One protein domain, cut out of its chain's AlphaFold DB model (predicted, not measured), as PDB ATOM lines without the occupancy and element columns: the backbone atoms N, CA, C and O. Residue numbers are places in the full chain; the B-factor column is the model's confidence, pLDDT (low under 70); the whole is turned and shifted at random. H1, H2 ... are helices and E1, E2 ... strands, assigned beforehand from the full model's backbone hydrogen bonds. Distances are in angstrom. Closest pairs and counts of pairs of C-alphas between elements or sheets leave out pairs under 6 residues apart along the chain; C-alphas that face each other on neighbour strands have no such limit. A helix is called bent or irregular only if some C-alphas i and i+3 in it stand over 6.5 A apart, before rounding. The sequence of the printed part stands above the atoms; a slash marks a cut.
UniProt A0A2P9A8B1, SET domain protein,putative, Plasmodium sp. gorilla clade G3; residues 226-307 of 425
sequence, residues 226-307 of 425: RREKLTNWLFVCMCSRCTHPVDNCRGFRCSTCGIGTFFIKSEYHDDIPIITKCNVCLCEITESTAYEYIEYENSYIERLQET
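Overview. This is residues 226 to 307 of the 425 residues of the protein "SET domain protein,putative" of Plasmodium sp. gorilla clade G3 (UniProt A0A2P9A8B1). A small core of a two-strand hairpin, E1 and E2, and the loops around it has two projections: the outer part of the long helix H3, residues 298 to 305, sticks out with the last two printed residues, and at one end of the longest axis residues 229 to 234, of which 229 to 233 belong to H1, stand free. The short helix H2 lies along the chain between H1 and the hairpin, and a long loop, residues 266 to 286, folds back past E2 before H3 begins. The printed part has 82 residues, with three named helices and two named strands in the order H1, H2, E1, E2, H3; the sheet's order is E1 - E2, antiparallel. The class is mixed, helices and strands, with 39 residues, under half, in named elements. The whole is only just compact, close to loose, with a radius of gyration of the C-alphas of 14.1 A and spans of 42 by 33 by 20 A.

Along the chain. H1 is residues 226 to 233, 12.0 A long, and begins at C-alpha 226 at (306.529, 299.707, 403.261). It is irregular, but only just: C-alphas 229 and 232 are 6.7 A apart. H2 is residues 240 to 243, 5.2 A long. E1 is residues 251 to 253, 6.9 A long, and E2 is residues 261 to 265, 13.4 A long, beginning at C-alpha 261 at (302.026, 281.740, 414.604). H3 is residues 287 to 305, 27.8 A long, and ends at C-alpha 305 at (322.755, 293.813, 407.468).

Arrangement. E1 and E2 form a hairpin, antiparallel at 140 degrees; N 252 and O 262 are 2.8 A apart and N 262 and O 252 are 2.9 A apart, both within hydrogen-bond range. Residues 264 to 265 of E2 also pair with residues 274 to 275, antiparallel. The closest C-alphas of E2 and H3 are those of Ile 264 and Ala 290, 7.3 A apart. Those of E1 and H3 are Phe 252 and Tyr 293, 7.5 A apart. H1 is apart from H2, E1, E2 and H3, and H2 is apart from E2 and H3. In H3 every O i to N i+4 pair is within hydrogen-bond range, in H1 2 of 4 are, and H2 is too short for such a pair.

Size, cuts and confidence. The two C-alphas farthest apart are those of Trp 233 and Cys 257, at 41.9 A. The printed part has no cut. The link from E2 to H3 is long, with 21 residues; the other links are short. The mean pLDDT of the printed part is 81.9, and residues 268 to 271 and 300 to 307 are under 70.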
ATOM      1  N   ARG A 226     307.377 299.211 404.365       74.31
ATOM      2  CA  ARG A 226     306.529 299.707 403.261       74.31
ATOM      3  C   ARG A 226     306.076 301.151 403.478       74.31
ATOM      4  O   ARG A 226     306.275 301.977 402.598       74.31
ATOM      5  N   ARG A 227     305.494 301.473 404.640       79.06
ATOM      6  CA  ARG A 227     305.067 302.852 404.933       79.06
ATOM      7  C   ARG A 227     306.259 303.787 405.123       79.06
ATOM      8  O   ARG A 227     306.206 304.890 404.600       79.06
ATOM      9  N   GLU A 228     307.345 303.336 405.751       77.38
ATOM     10  CA  GLU A 228     308.574 304.136 405.873       77.38
ATOM     11  C   GLU A 228     309.134 304.562 404.517       77.38
ATOM     12  O   GLU A 228     309.414 305.736 404.309       77.38
ATOM     13  N   LYS A 229     309.247 303.640 403.558       82.50
ATOM     14  CA  LYS A 229     309.746 303.950 402.210       82.50
ATOM     15  C   LYS A 229     308.839 304.903 401.436       82.50
ATOM     16  O   LYS A 229     309.321 305.593 400.546       82.50
ATOM     17  N   LEU A 230     307.553 304.953 401.779       86.88
ATOM     18  CA  LEU A 230     306.575 305.845 401.157       86.88
ATOM     19  C   LEU A 230     306.481 307.214 401.834       86.88
ATOM     20  O   LEU A 230     305.880 308.111 401.250       86.88
ATOM     21  N   THR A 231     307.098 307.416 403.005       83.94
ATOM     22  CA  THR A 231     307.076 308.719 403.702       83.94
ATOM     23  C   THR A 231     307.606 309.861 402.840       83.94
ATOM     24  O   THR A 231     307.113 310.980 402.934       83.94
ATOM     25  N   ASN A 232     308.535 309.553 401.936       85.25
ATOM     26  CA  ASN A 232     309.074 310.470 400.937       85.25
ATOM     27  C   ASN A 232     307.991 311.090 400.030       85.25
ATOM     28  O   ASN A 232     308.143 312.222 399.587       85.25
ATOM     29  N   TRP A 233     306.874 310.393 399.796       92.56
ATOM     30  CA  TRP A 233     305.737 310.903 399.021       92.56
ATOM     31  C   TRP A 233     304.682 311.627 399.876       92.56
ATOM     32  O   TRP A 233     303.597 311.936 399.391       92.56
ATOM     33  N   LEU A 234     304.984 311.904 401.148       91.25
ATOM     34  CA  LEU A 234     304.136 312.657 402.080       91.25
ATOM     35  C   LEU A 234     302.725 312.077 402.286       91.25
ATOM     36  O   LEU A 234     301.781 312.808 402.582       91.25
ATOM     37  N   PHE A 235     302.575 310.755 402.188       89.25
ATOM     38  CA  PHE A 235     301.331 310.071 402.535       89.25
ATOM     39  C   PHE A 235     301.587 308.793 403.339       89.25
ATOM     40  O   PHE A 235     302.660 308.191 403.293       89.25
ATOM     41  N   VAL A 236     300.558 308.345 404.060       85.62
ATOM     42  CA  VAL A 236     300.544 307.043 404.733       85.62
ATOM     43  C   VAL A 236     299.717 306.084 403.894       85.62
ATOM     44  O   VAL A 236     298.535 306.313 403.662       85.62
ATOM     45  N   CYS A 237     300.326 304.994 403.427       87.69
ATOM     46  CA  CYS A 237     299.628 304.045 402.563       87.69
ATOM     47  C   CYS A 237     298.451 303.372 403.287       87.69
ATOM     48  O   CYS A 237     298.641 302.689 404.303       87.69
ATOM     49  N   MET A 238     297.255 303.522 402.709       89.50
ATOM     50  CA  MET A 238     295.988 302.940 403.171       89.50
ATOM     51  C   MET A 238     295.385 301.946 402.162       89.50
ATOM     52  O   MET A 238     294.185 301.688 402.182       89.50
ATOM     53  N   CYS A 239     296.199 301.358 401.278       89.56
ATOM     54  CA  CYS A 239     295.718 300.301 400.381       89.56
ATOM     55  C   CYS A 239     295.185 299.090 401.170       89.56
ATOM     56  O   CYS A 239     295.560 298.889 402.330       89.56
ATOM     57  N   SER A 240     294.388 298.235 400.521       89.00
ATOM     58  CA  SER A 240     293.738 297.072 401.151       89.00
ATOM     59  C   SER A 240     294.699 296.155 401.913       89.00
ATOM     60  O   SER A 240     294.336 295.596 402.943       89.00
ATOM     61  N   ARG A 241     295.959 296.041 401.472       86.88
ATOM     62  CA  ARG A 241     296.994 295.284 402.192       86.88
ATOM     63  C   ARG A 241     297.452 295.964 403.486       86.88
ATOM     64  O   ARG A 241     297.709 295.278 404.467       86.88
ATOM     65  N   CYS A 242     297.595 297.288 403.492       84.38
ATOM     66  CA  CYS A 242     298.026 298.046 404.671       84.38
ATOM     67  C   CYS A 242     296.886 298.245 405.684       84.38
ATOM     68  O   CYS A 242     297.140 298.331 406.885       84.38
ATOM     69  N   THR A 243     295.634 298.295 405.220       86.69
ATOM     70  CA  THR A 243     294.444 298.401 406.079       86.69
ATOM     71  C   THR A 243     293.926 297.048 406.558       86.69
ATOM     72  O   THR A 243     293.181 297.011 407.532       86.69
ATOM     73  N   HIS A 244     294.373 295.933 405.968       86.06
ATOM     74  CA  HIS A 244     293.972 294.589 406.388       86.06
ATOM     75  C   HIS A 244     294.169 294.388 407.908       86.06
ATOM     76  O   HIS A 244     295.254 294.699 408.405       86.06
ATOM     77  N   PRO A 245     293.185 293.867 408.670       85.19
ATOM     78  CA  PRO A 245     293.268 293.769 410.137       85.19
ATOM     79  C   PRO A 245     294.468 292.967 410.650       85.19
ATOM     80  O   PRO A 245     294.970 293.211 411.743       85.19
ATOM     81  N   VAL A 246     294.938 292.020 409.839       84.62
ATOM     82  CA  VAL A 246     296.100 291.176 410.128       84.62
ATOM     83  C   VAL A 246     297.193 291.440 409.099       84.62
ATOM     84  O   VAL A 246     296.949 291.300 407.898       84.62
ATOM     85  N   ASP A 247     298.399 291.774 409.561       82.94
ATOM     86  CA  ASP A 247     299.588 291.824 408.709       82.94
ATOM     87  C   ASP A 247     300.232 290.434 408.650       82.94
ATOM     88  O   ASP A 247     301.087 290.088 409.463       82.94
ATOM     89  N   ASN A 248     299.820 289.626 407.672       80.44
ATOM     90  CA  ASN A 248     300.320 288.256 407.497       80.44
ATOM     91  C   ASN A 248     301.829 288.184 407.192       80.44
ATOM     92  O   ASN A 248     302.412 287.103 407.233       80.44
ATOM     93  N   CYS A 249     302.473 289.315 406.888       76.12
ATOM     94  CA  CYS A 249     303.920 289.388 406.721       76.12
ATOM     95  C   CYS A 249     304.657 289.592 408.065       76.12
ATOM     96  O   CYS A 249     305.877 289.464 408.092       76.12
ATOM     97  N   ARG A 250     303.944 289.867 409.174       79.56
ATOM     98  CA  ARG A 250     304.483 290.085 410.533       79.56
ATOM     99  C   ARG A 250     304.146 288.946 411.500       79.56
ATOM    100  O   ARG A 250     303.513 289.156 412.533       79.56
ATOM    101  N   GLY A 251     304.524 287.723 411.131       85.12
ATOM    102  CA  GLY A 251     304.241 286.512 411.909       85.12
ATOM    103  C   GLY A 251     305.381 286.097 412.842       85.12
ATOM    104  O   GLY A 251     306.519 285.930 412.398       85.12
ATOM    105  N   PHE A 252     305.050 285.847 414.109       83.62
ATOM    106  CA  PHE A 252     305.948 285.352 415.151       83.62
ATOM    107  C   PHE A 252     305.529 283.966 415.639       83.62
ATOM    108  O   PHE A 252     304.342 283.679 415.803       83.62
ATOM    109  N   ARG A 253     306.509 283.099 415.921       85.00
ATOM    110  CA  ARG A 253     306.254 281.772 416.497       85.00
ATOM    111  C   ARG A 253     305.737 281.906 417.930       85.00
ATOM    112  O   ARG A 253     306.378 282.535 418.768       85.00
ATOM    113  N   CYS A 254     304.614 281.256 418.212       84.81
ATOM    114  CA  CYS A 254     303.996 281.200 419.530       84.81
ATOM    115  C   CYS A 254     304.905 280.474 420.533       84.81
ATOM    116  O   CYS A 254     305.243 279.307 420.333       84.81
ATOM    117  N   SER A 255     305.252 281.144 421.632       85.06
ATOM    118  CA  SER A 255     306.055 280.579 422.725       85.06
ATOM    119  C   SER A 255     305.331 279.481 423.510       85.06
ATOM    120  O   SER A 255     305.984 278.606 424.064       85.06
ATOM    121  N   THR A 256     303.994 279.488 423.534       84.31
ATOM    122  CA  THR A 256     303.188 278.523 424.297       84.31
ATOM    123  C   THR A 256     303.173 277.136 423.668       84.31
ATOM    124  O   THR A 256     303.351 276.145 424.363       84.31
ATOM    125  N   CYS A 257     302.933 277.049 422.356       78.38
ATOM    126  CA  CYS A 257     302.842 275.761 421.655       78.38
ATOM    127  C   CYS A 257     304.064 275.443 420.788       78.38
ATOM    128  O   CYS A 257     304.163 274.338 420.269       78.38
ATOM    129  N   GLY A 258     304.962 276.406 420.553       79.88
ATOM    130  CA  GLY A 258     306.172 276.229 419.746       79.88
ATOM    131  C   GLY A 258     305.950 276.007 418.242       79.88
ATOM    132  O   GLY A 258     306.930 275.969 417.496       79.88
ATOM    133  N   ILE A 259     304.700 275.875 417.786       78.69
ATOM    134  CA  ILE A 259     304.345 275.517 416.401       78.69
ATOM    135  C   ILE A 259     303.530 276.623 415.726       78.69
ATOM    136  O   ILE A 259     303.819 277.003 414.593       78.69
ATOM    137  N   GLY A 260     302.507 277.140 416.407       80.88
ATOM    138  CA  GLY A 260     301.618 278.147 415.838       80.88
ATOM    139  C   GLY A 260     302.274 279.513 415.662       80.88
ATOM    140  O   GLY A 260     303.355 279.789 416.182       80.88
ATOM    141  N   THR A 261     301.597 280.377 414.918       87.62
ATOM    142  CA  THR A 261     302.026 281.740 414.604       87.62
ATOM    143  C   THR A 261     300.979 282.730 415.093       87.62
ATOM    144  O   THR A 261     299.778 282.487 414.969       87.62
ATOM    145  N   PHE A 262     301.433 283.847 415.648       89.75
ATOM    146  CA  PHE A 262     300.605 285.017 415.914       89.75
ATOM    147  C   PHE A 262     301.162 286.212 415.143       89.75
ATOM    148  O   PHE A 262     302.345 286.237 414.799       89.75
ATOM    149  N   PHE A 263     300.316 287.192 414.858       89.25
ATOM    150  CA  PHE A 263     300.677 288.361 414.072       89.25
ATOM    151  C   PHE A 263     300.568 289.612 414.924       89.25
ATOM    152  O   PHE A 263     299.618 289.775 415.691       89.25
ATOM    153  N   ILE A 264     301.540 290.501 414.764       87.31
ATOM    154  CA  ILE A 264     301.495 291.841 415.341       87.31
ATOM    155  C   ILE A 264     301.168 292.804 414.200       87.31
ATOM    156  O   ILE A 264     301.689 292.672 413.096       87.31
ATOM    157  N   LYS A 265     300.325 293.800 414.439       84.12
ATOM    158  CA  LYS A 265     300.105 294.919 413.526       84.12
ATOM    159  C   LYS A 265     300.188 296.211 414.321       84.12
ATOM    160  O   LYS A 265     299.478 296.396 415.299       84.12
ATOM    161  N   SER A 266     301.064 297.111 413.899       78.06
ATOM    162  CA  SER A 266     301.082 298.473 414.430       78.06
ATOM    163  C   SER A 266     300.168 299.318 413.555       78.06
ATOM    164  O   SER A 266     300.360 299.329 412.339       78.06
ATOM    165  N   GLU A 267     299.194 300.010 414.136       71.00
ATOM    166  CA  GLU A 267     298.423 301.020 413.409       71.00
ATOM    167  C   GLU A 267     299.139 302.371 413.422       71.00
ATOM    168  O   GLU A 267     300.010 302.627 414.254       71.00
ATOM    169  N   TYR A 268     298.827 303.218 412.437       62.69
ATOM    170  CA  TYR A 268     299.466 304.533 412.314       62.69
ATOM    171  C   TYR A 268     298.998 305.512 413.404       62.69
ATOM    172  O   TYR A 268     299.796 306.314 413.879       62.69
ATOM    173  N   HIS A 269     297.730 305.422 413.815       63.22
ATOM    174  CA  HIS A 269     297.126 306.331 414.794       63.22
ATOM    175  C   HIS A 269     297.080 305.781 416.222       63.22
ATOM    176  O   HIS A 269     296.873 306.560 417.149       63.22
ATOM    177  N   ASP A 270     297.299 304.479 416.408       63.84
ATOM    178  CA  ASP A 270     297.152 303.843 417.715       63.84
ATOM    179  C   ASP A 270     298.506 303.525 418.320       63.84
ATOM    180  O   ASP A 270     299.384 302.960 417.658       63.84
ATOM    181  N   ASP A 271     298.653 303.842 419.606       66.44
ATOM    182  CA  ASP A 271     299.878 303.550 420.334       66.44
ATOM    183  C   ASP A 271     300.054 302.062 420.634       66.44
ATOM    184  O   ASP A 271     301.190 301.579 420.671       66.44
ATOM    185  N   ILE A 272     298.942 301.337 420.734       73.38
ATOM    186  CA  ILE A 272     298.888 299.931 421.124       73.38
ATOM    187  C   ILE A 272     298.875 299.053 419.863       73.38
ATOM    188  O   ILE A 272     298.040 299.261 418.978       73.38
ATOM    189  N   PRO A 273     299.779 298.064 419.740       79.94
ATOM    190  CA  PRO A 273     299.745 297.132 418.623       79.94
ATOM    191  C   PRO A 273     298.524 296.204 418.703       79.94
ATOM    192  O   PRO A 273     298.177 295.683 419.760       79.94
ATOM    193  N   ILE A 274     297.917 295.927 417.551       84.38
ATOM    194  CA  ILE A 274     296.918 294.870 417.394       84.38
ATOM    195  C   ILE A 274     297.661 293.533 417.354       84.38
ATOM    196  O   ILE A 274     298.569 293.343 416.542       84.38
ATOM    197  N   ILE A 275     297.279 292.599 418.221       91.31
ATOM    198  CA  ILE A 275     297.926 291.291 418.351       91.31
ATOM    199  C   ILE A 275     296.878 290.211 418.097       91.31
ATOM    200  O   ILE A 275     295.831 290.184 418.743       91.31
ATOM    201  N   THR A 276     297.138 289.311 417.148       93.75
ATOM    202  CA  THR A 276     296.241 288.174 416.918       93.75
ATOM    203  C   THR A 276     296.498 287.067 417.933       93.75
ATOM    204  O   THR A 276     297.597 286.919 418.465       93.75
ATOM    205  N   LYS A 277     295.502 286.204 418.134       95.88
ATOM    206  CA  LYS A 277     295.717 284.922 418.816       95.88
ATOM    207  C   LYS A 277     296.629 284.026 417.981       95.88
ATOM    208  O   LYS A 277     296.708 284.173 416.757       95.88
ATOM    209  N   CYS A 278     297.290 283.082 418.642       93.25
ATOM    210  CA  CYS A 278     298.000 282.006 417.959       93.25
ATOM    211  C   CYS A 278     297.032 281.208 417.073       93.25
ATOM    212  O   CYS A 278     296.001 280.744 417.551       93.25
ATOM    213  N   ASN A 279     297.373 280.987 415.805       90.81
ATOM    214  CA  ASN A 279     296.516 280.257 414.865       90.81
ATOM    215  C   ASN A 279     296.388 278.741 415.136       90.81
ATOM    216  O   ASN A 279     295.589 278.085 414.474       90.81
ATOM    217  N   VAL A 280     297.167 278.187 416.074       92.50
ATOM    218  CA  VAL A 280     297.124 276.762 416.453       92.50
ATOM    219  C   VAL A 280     296.511 276.584 417.837       92.50
ATOM    220  O   VAL A 280     295.440 276.006 417.967       92.50
ATOM    221  N   CYS A 281     297.166 277.094 418.885       92.19
ATOM    222  CA  CYS A 281     296.705 276.887 420.261       92.19
ATOM    223  C   CYS A 281     295.732 277.963 420.762       92.19
ATOM    224  O   CYS A 281     295.309 277.898 421.912       92.19
ATOM    225  N   LEU A 282     295.422 278.975 419.942       95.56
ATOM    226  CA  LEU A 282     294.529 280.094 420.276       95.56
ATOM    227  C   LEU A 282     294.945 280.911 421.512       95.56
ATOM    228  O   LEU A 282     294.171 281.746 421.980       95.56
ATOM    229  N   CYS A 283     296.167 280.717 422.014       93.69
ATOM    230  CA  CYS A 283     296.702 281.477 423.133       93.69
ATOM    231  C   CYS A 283     296.775 282.972 422.784       93.69
ATOM    232  O   CYS A 283     297.189 283.348 421.679       93.69
ATOM    233  N   GLU A 284     296.347 283.802 423.733       94.88
ATOM    234  CA  GLU A 284     296.480 285.253 423.681       94.88
ATOM    235  C   GLU A 284     297.884 285.653 424.136       94.88
ATOM    236  O   GLU A 284     298.364 285.210 425.180       94.88
ATOM    237  N   ILE A 285     298.541 286.489 423.339       92.12
ATOM    238  CA  ILE A 285     299.857 287.035 423.662       92.12
ATOM    239  C   ILE A 285     299.652 288.381 424.351       92.12
ATOM    240  O   ILE A 285     298.914 289.231 423.854       92.12
ATOM    241  N   THR A 286     300.296 288.572 425.502       89.88
ATOM    242  CA  THR A 286     300.228 289.839 426.236       89.88
ATOM    243  C   THR A 286     300.992 290.936 425.498       89.88
ATOM    244  O   THR A 286     301.928 290.670 424.742       89.88
ATOM    245  N   GLU A 287     300.641 292.195 425.761       88.00
ATOM    246  CA  GLU A 287     301.332 293.344 425.167       88.00
ATOM    247  C   GLU A 287     302.829 293.369 425.529       88.00
ATOM    248  O   GLU A 287     303.671 293.625 424.671       88.00
ATOM    249  N   SER A 288     303.184 293.013 426.771       87.44
ATOM    250  CA  SER A 288     304.583 292.934 427.212       87.44
ATOM    251  C   SER A 288     305.386 291.933 426.386       87.44
ATOM    252  O   SER A 288     306.468 292.255 425.905       87.44
ATOM    253  N   THR A 289     304.831 290.739 426.165       86.00
ATOM    254  CA  THR A 289     305.468 289.718 425.337       86.00
ATOM    255  C   THR A 289     305.535 290.179 423.886       86.00
ATOM    256  O   THR A 289     306.568 290.026 423.250       86.00
ATOM    257  N   ALA A 290     304.492 290.822 423.357       85.62
ATOM    258  CA  ALA A 290     304.538 291.384 422.010       85.62
ATOM    259  C   ALA A 290     305.689 292.395 421.836       85.62
ATOM    260  O   ALA A 290     306.399 292.315 420.834       85.62
ATOM    261  N   TYR A 291     305.942 293.281 422.808       84.19
ATOM    262  CA  TYR A 291     307.100 294.184 422.760       84.19
ATOM    263  C   TYR A 291     308.442 293.446 422.791       84.19
ATOM    264  O   TYR A 291     309.334 293.817 422.032       84.19
ATOM    265  N   GLU A 292     308.582 292.377 423.577       84.62
ATOM    266  CA  GLU A 292     309.792 291.537 423.552       84.62
ATOM    267  C   GLU A 292     310.032 290.946 422.152       84.62
ATOM    268  O   GLU A 292     311.147 290.993 421.633       84.62
ATOM    269  N   TYR A 293     308.978 290.460 421.486       83.12
ATOM    270  CA  TYR A 293     309.071 289.971 420.106       83.12
ATOM    271  C   TYR A 293     309.437 291.073 419.100       83.12
ATOM    272  O   TYR A 293     310.203 290.810 418.171       83.12
ATOM    273  N   ILE A 294     308.956 292.304 419.297       81.75
ATOM    274  CA  ILE A 294     309.350 293.471 418.489       81.75
ATOM    275  C   ILE A 294     310.835 293.810 418.707       81.75
ATOM    276  O   ILE A 294     311.555 294.108 417.753       81.75
ATOM    277  N   GLU A 295     311.336 293.735 419.942       79.31
ATOM    278  CA  GLU A 295     312.763 293.926 420.227       79.31
ATOM    279  C   GLU A 295     313.624 292.829 419.584       79.31
ATOM    280  O   GLU A 295     314.662 293.127 418.980       79.31
ATOM    281  N   TYR A 296     313.181 291.567 419.641       77.06
ATOM    282  CA  TYR A 296     313.859 290.463 418.962       77.06
ATOM    283  C   TYR A 296     313.916 290.668 417.453       77.06
ATOM    284  O   TYR A 296     314.978 290.489 416.853       77.06
ATOM    285  N   GLU A 297     312.813 291.100 416.850       76.69
ATOM    286  CA  GLU A 297     312.751 291.489 415.445       76.69
ATOM    287  C   GLU A 297     313.791 292.559 415.095       76.69
ATOM    288  O   GLU A 297     314.570 292.362 414.160       76.69
ATOM    289  N   ASN A 298     313.878 293.642 415.873       73.56
ATOM    290  CA  ASN A 298     314.856 294.709 415.635       73.56
ATOM    291  C   ASN A 298     316.299 294.193 415.698       73.56
ATOM    292  O   ASN A 298     317.104 294.478 414.811       73.56
ATOM    293  N   SER A 299     316.616 293.359 416.693       71.75
ATOM    294  CA  SER A 299     317.946 292.746 416.810       71.75
ATOM    295  C   SER A 299     318.284 291.827 415.628       71.75
ATOM    296  O   SER A 299     319.445 291.700 415.226       71.75
ATOM    297  N   TYR A 300     317.269 291.180 415.049       64.44
ATOM    298  CA  TYR A 300     317.434 290.326 413.882       64.44
ATOM    299  C   TYR A 300     317.708 291.165 412.633       64.44
ATOM    300  O   TYR A 300     318.619 290.840 411.877       64.44
ATOM    301  N   ILE A 301     316.987 292.276 412.448       66.69
ATOM    302  CA  ILE A 301     317.196 293.222 411.341       66.69
ATOM    303  C   ILE A 301     318.643 293.722 411.308       66.69
ATOM    304  O   ILE A 301     319.265 293.696 410.246       66.69
ATOM    305  N   GLU A 302     319.198 294.120 412.453       68.50
ATOM    306  CA  GLU A 302     320.596 294.566 412.549       68.50
ATOM    307  C   GLU A 302     321.568 293.463 412.107       68.50
ATOM    308  O   GLU A 302     322.438 293.690 411.269       68.50
ATOM    309  N   ARG A 303     321.367 292.228 412.579       65.19
ATOM    310  CA  ARG A 303     322.219 291.083 412.217       65.19
ATOM    311  C   ARG A 303     322.173 290.746 410.725       65.19
ATOM    312  O   ARG A 303     323.143 290.247 410.157       65.19
ATOM    313  N   LEU A 304     321.040 290.985 410.074       62.88
ATOM    314  CA  LEU A 304     320.873 290.697 408.652       62.88
ATOM    315  C   LEU A 304     321.656 291.639 407.753       62.88
ATOM    316  O   LEU A 304     322.088 291.210 406.687       62.88
ATOM    317  N   GLN A 305     321.887 292.877 408.188       67.88
ATOM    318  CA  GLN A 305     322.755 293.813 407.468       67.88
ATOM    319  C   GLN A 305     324.197 293.296 407.380       67.88
ATOM    320  O   GLN A 305     324.919 293.633 406.446       67.88
ATOM    321  N   GLU A 306     324.594 292.436 408.318       65.94
ATOM    322  CA  GLU A 306     325.916 291.809 408.381       65.94
ATOM    323  C   GLU A 306     325.957 290.418 407.720       65.94
ATOM    324  O   GLU A 306     327.015 289.792 407.657       65.94
ATOM    325  N   THR A 307     324.821 289.900 407.233       59.97
ATOM    326  CA  THR A 307     324.723 288.541 406.678       59.97
ATOM    327  C   THR A 307     324.776 288.559 405.147       59.97
ATOM    328  O   THR A 307     323.841 289.013 404.490       59.97
TER     329      THR A 307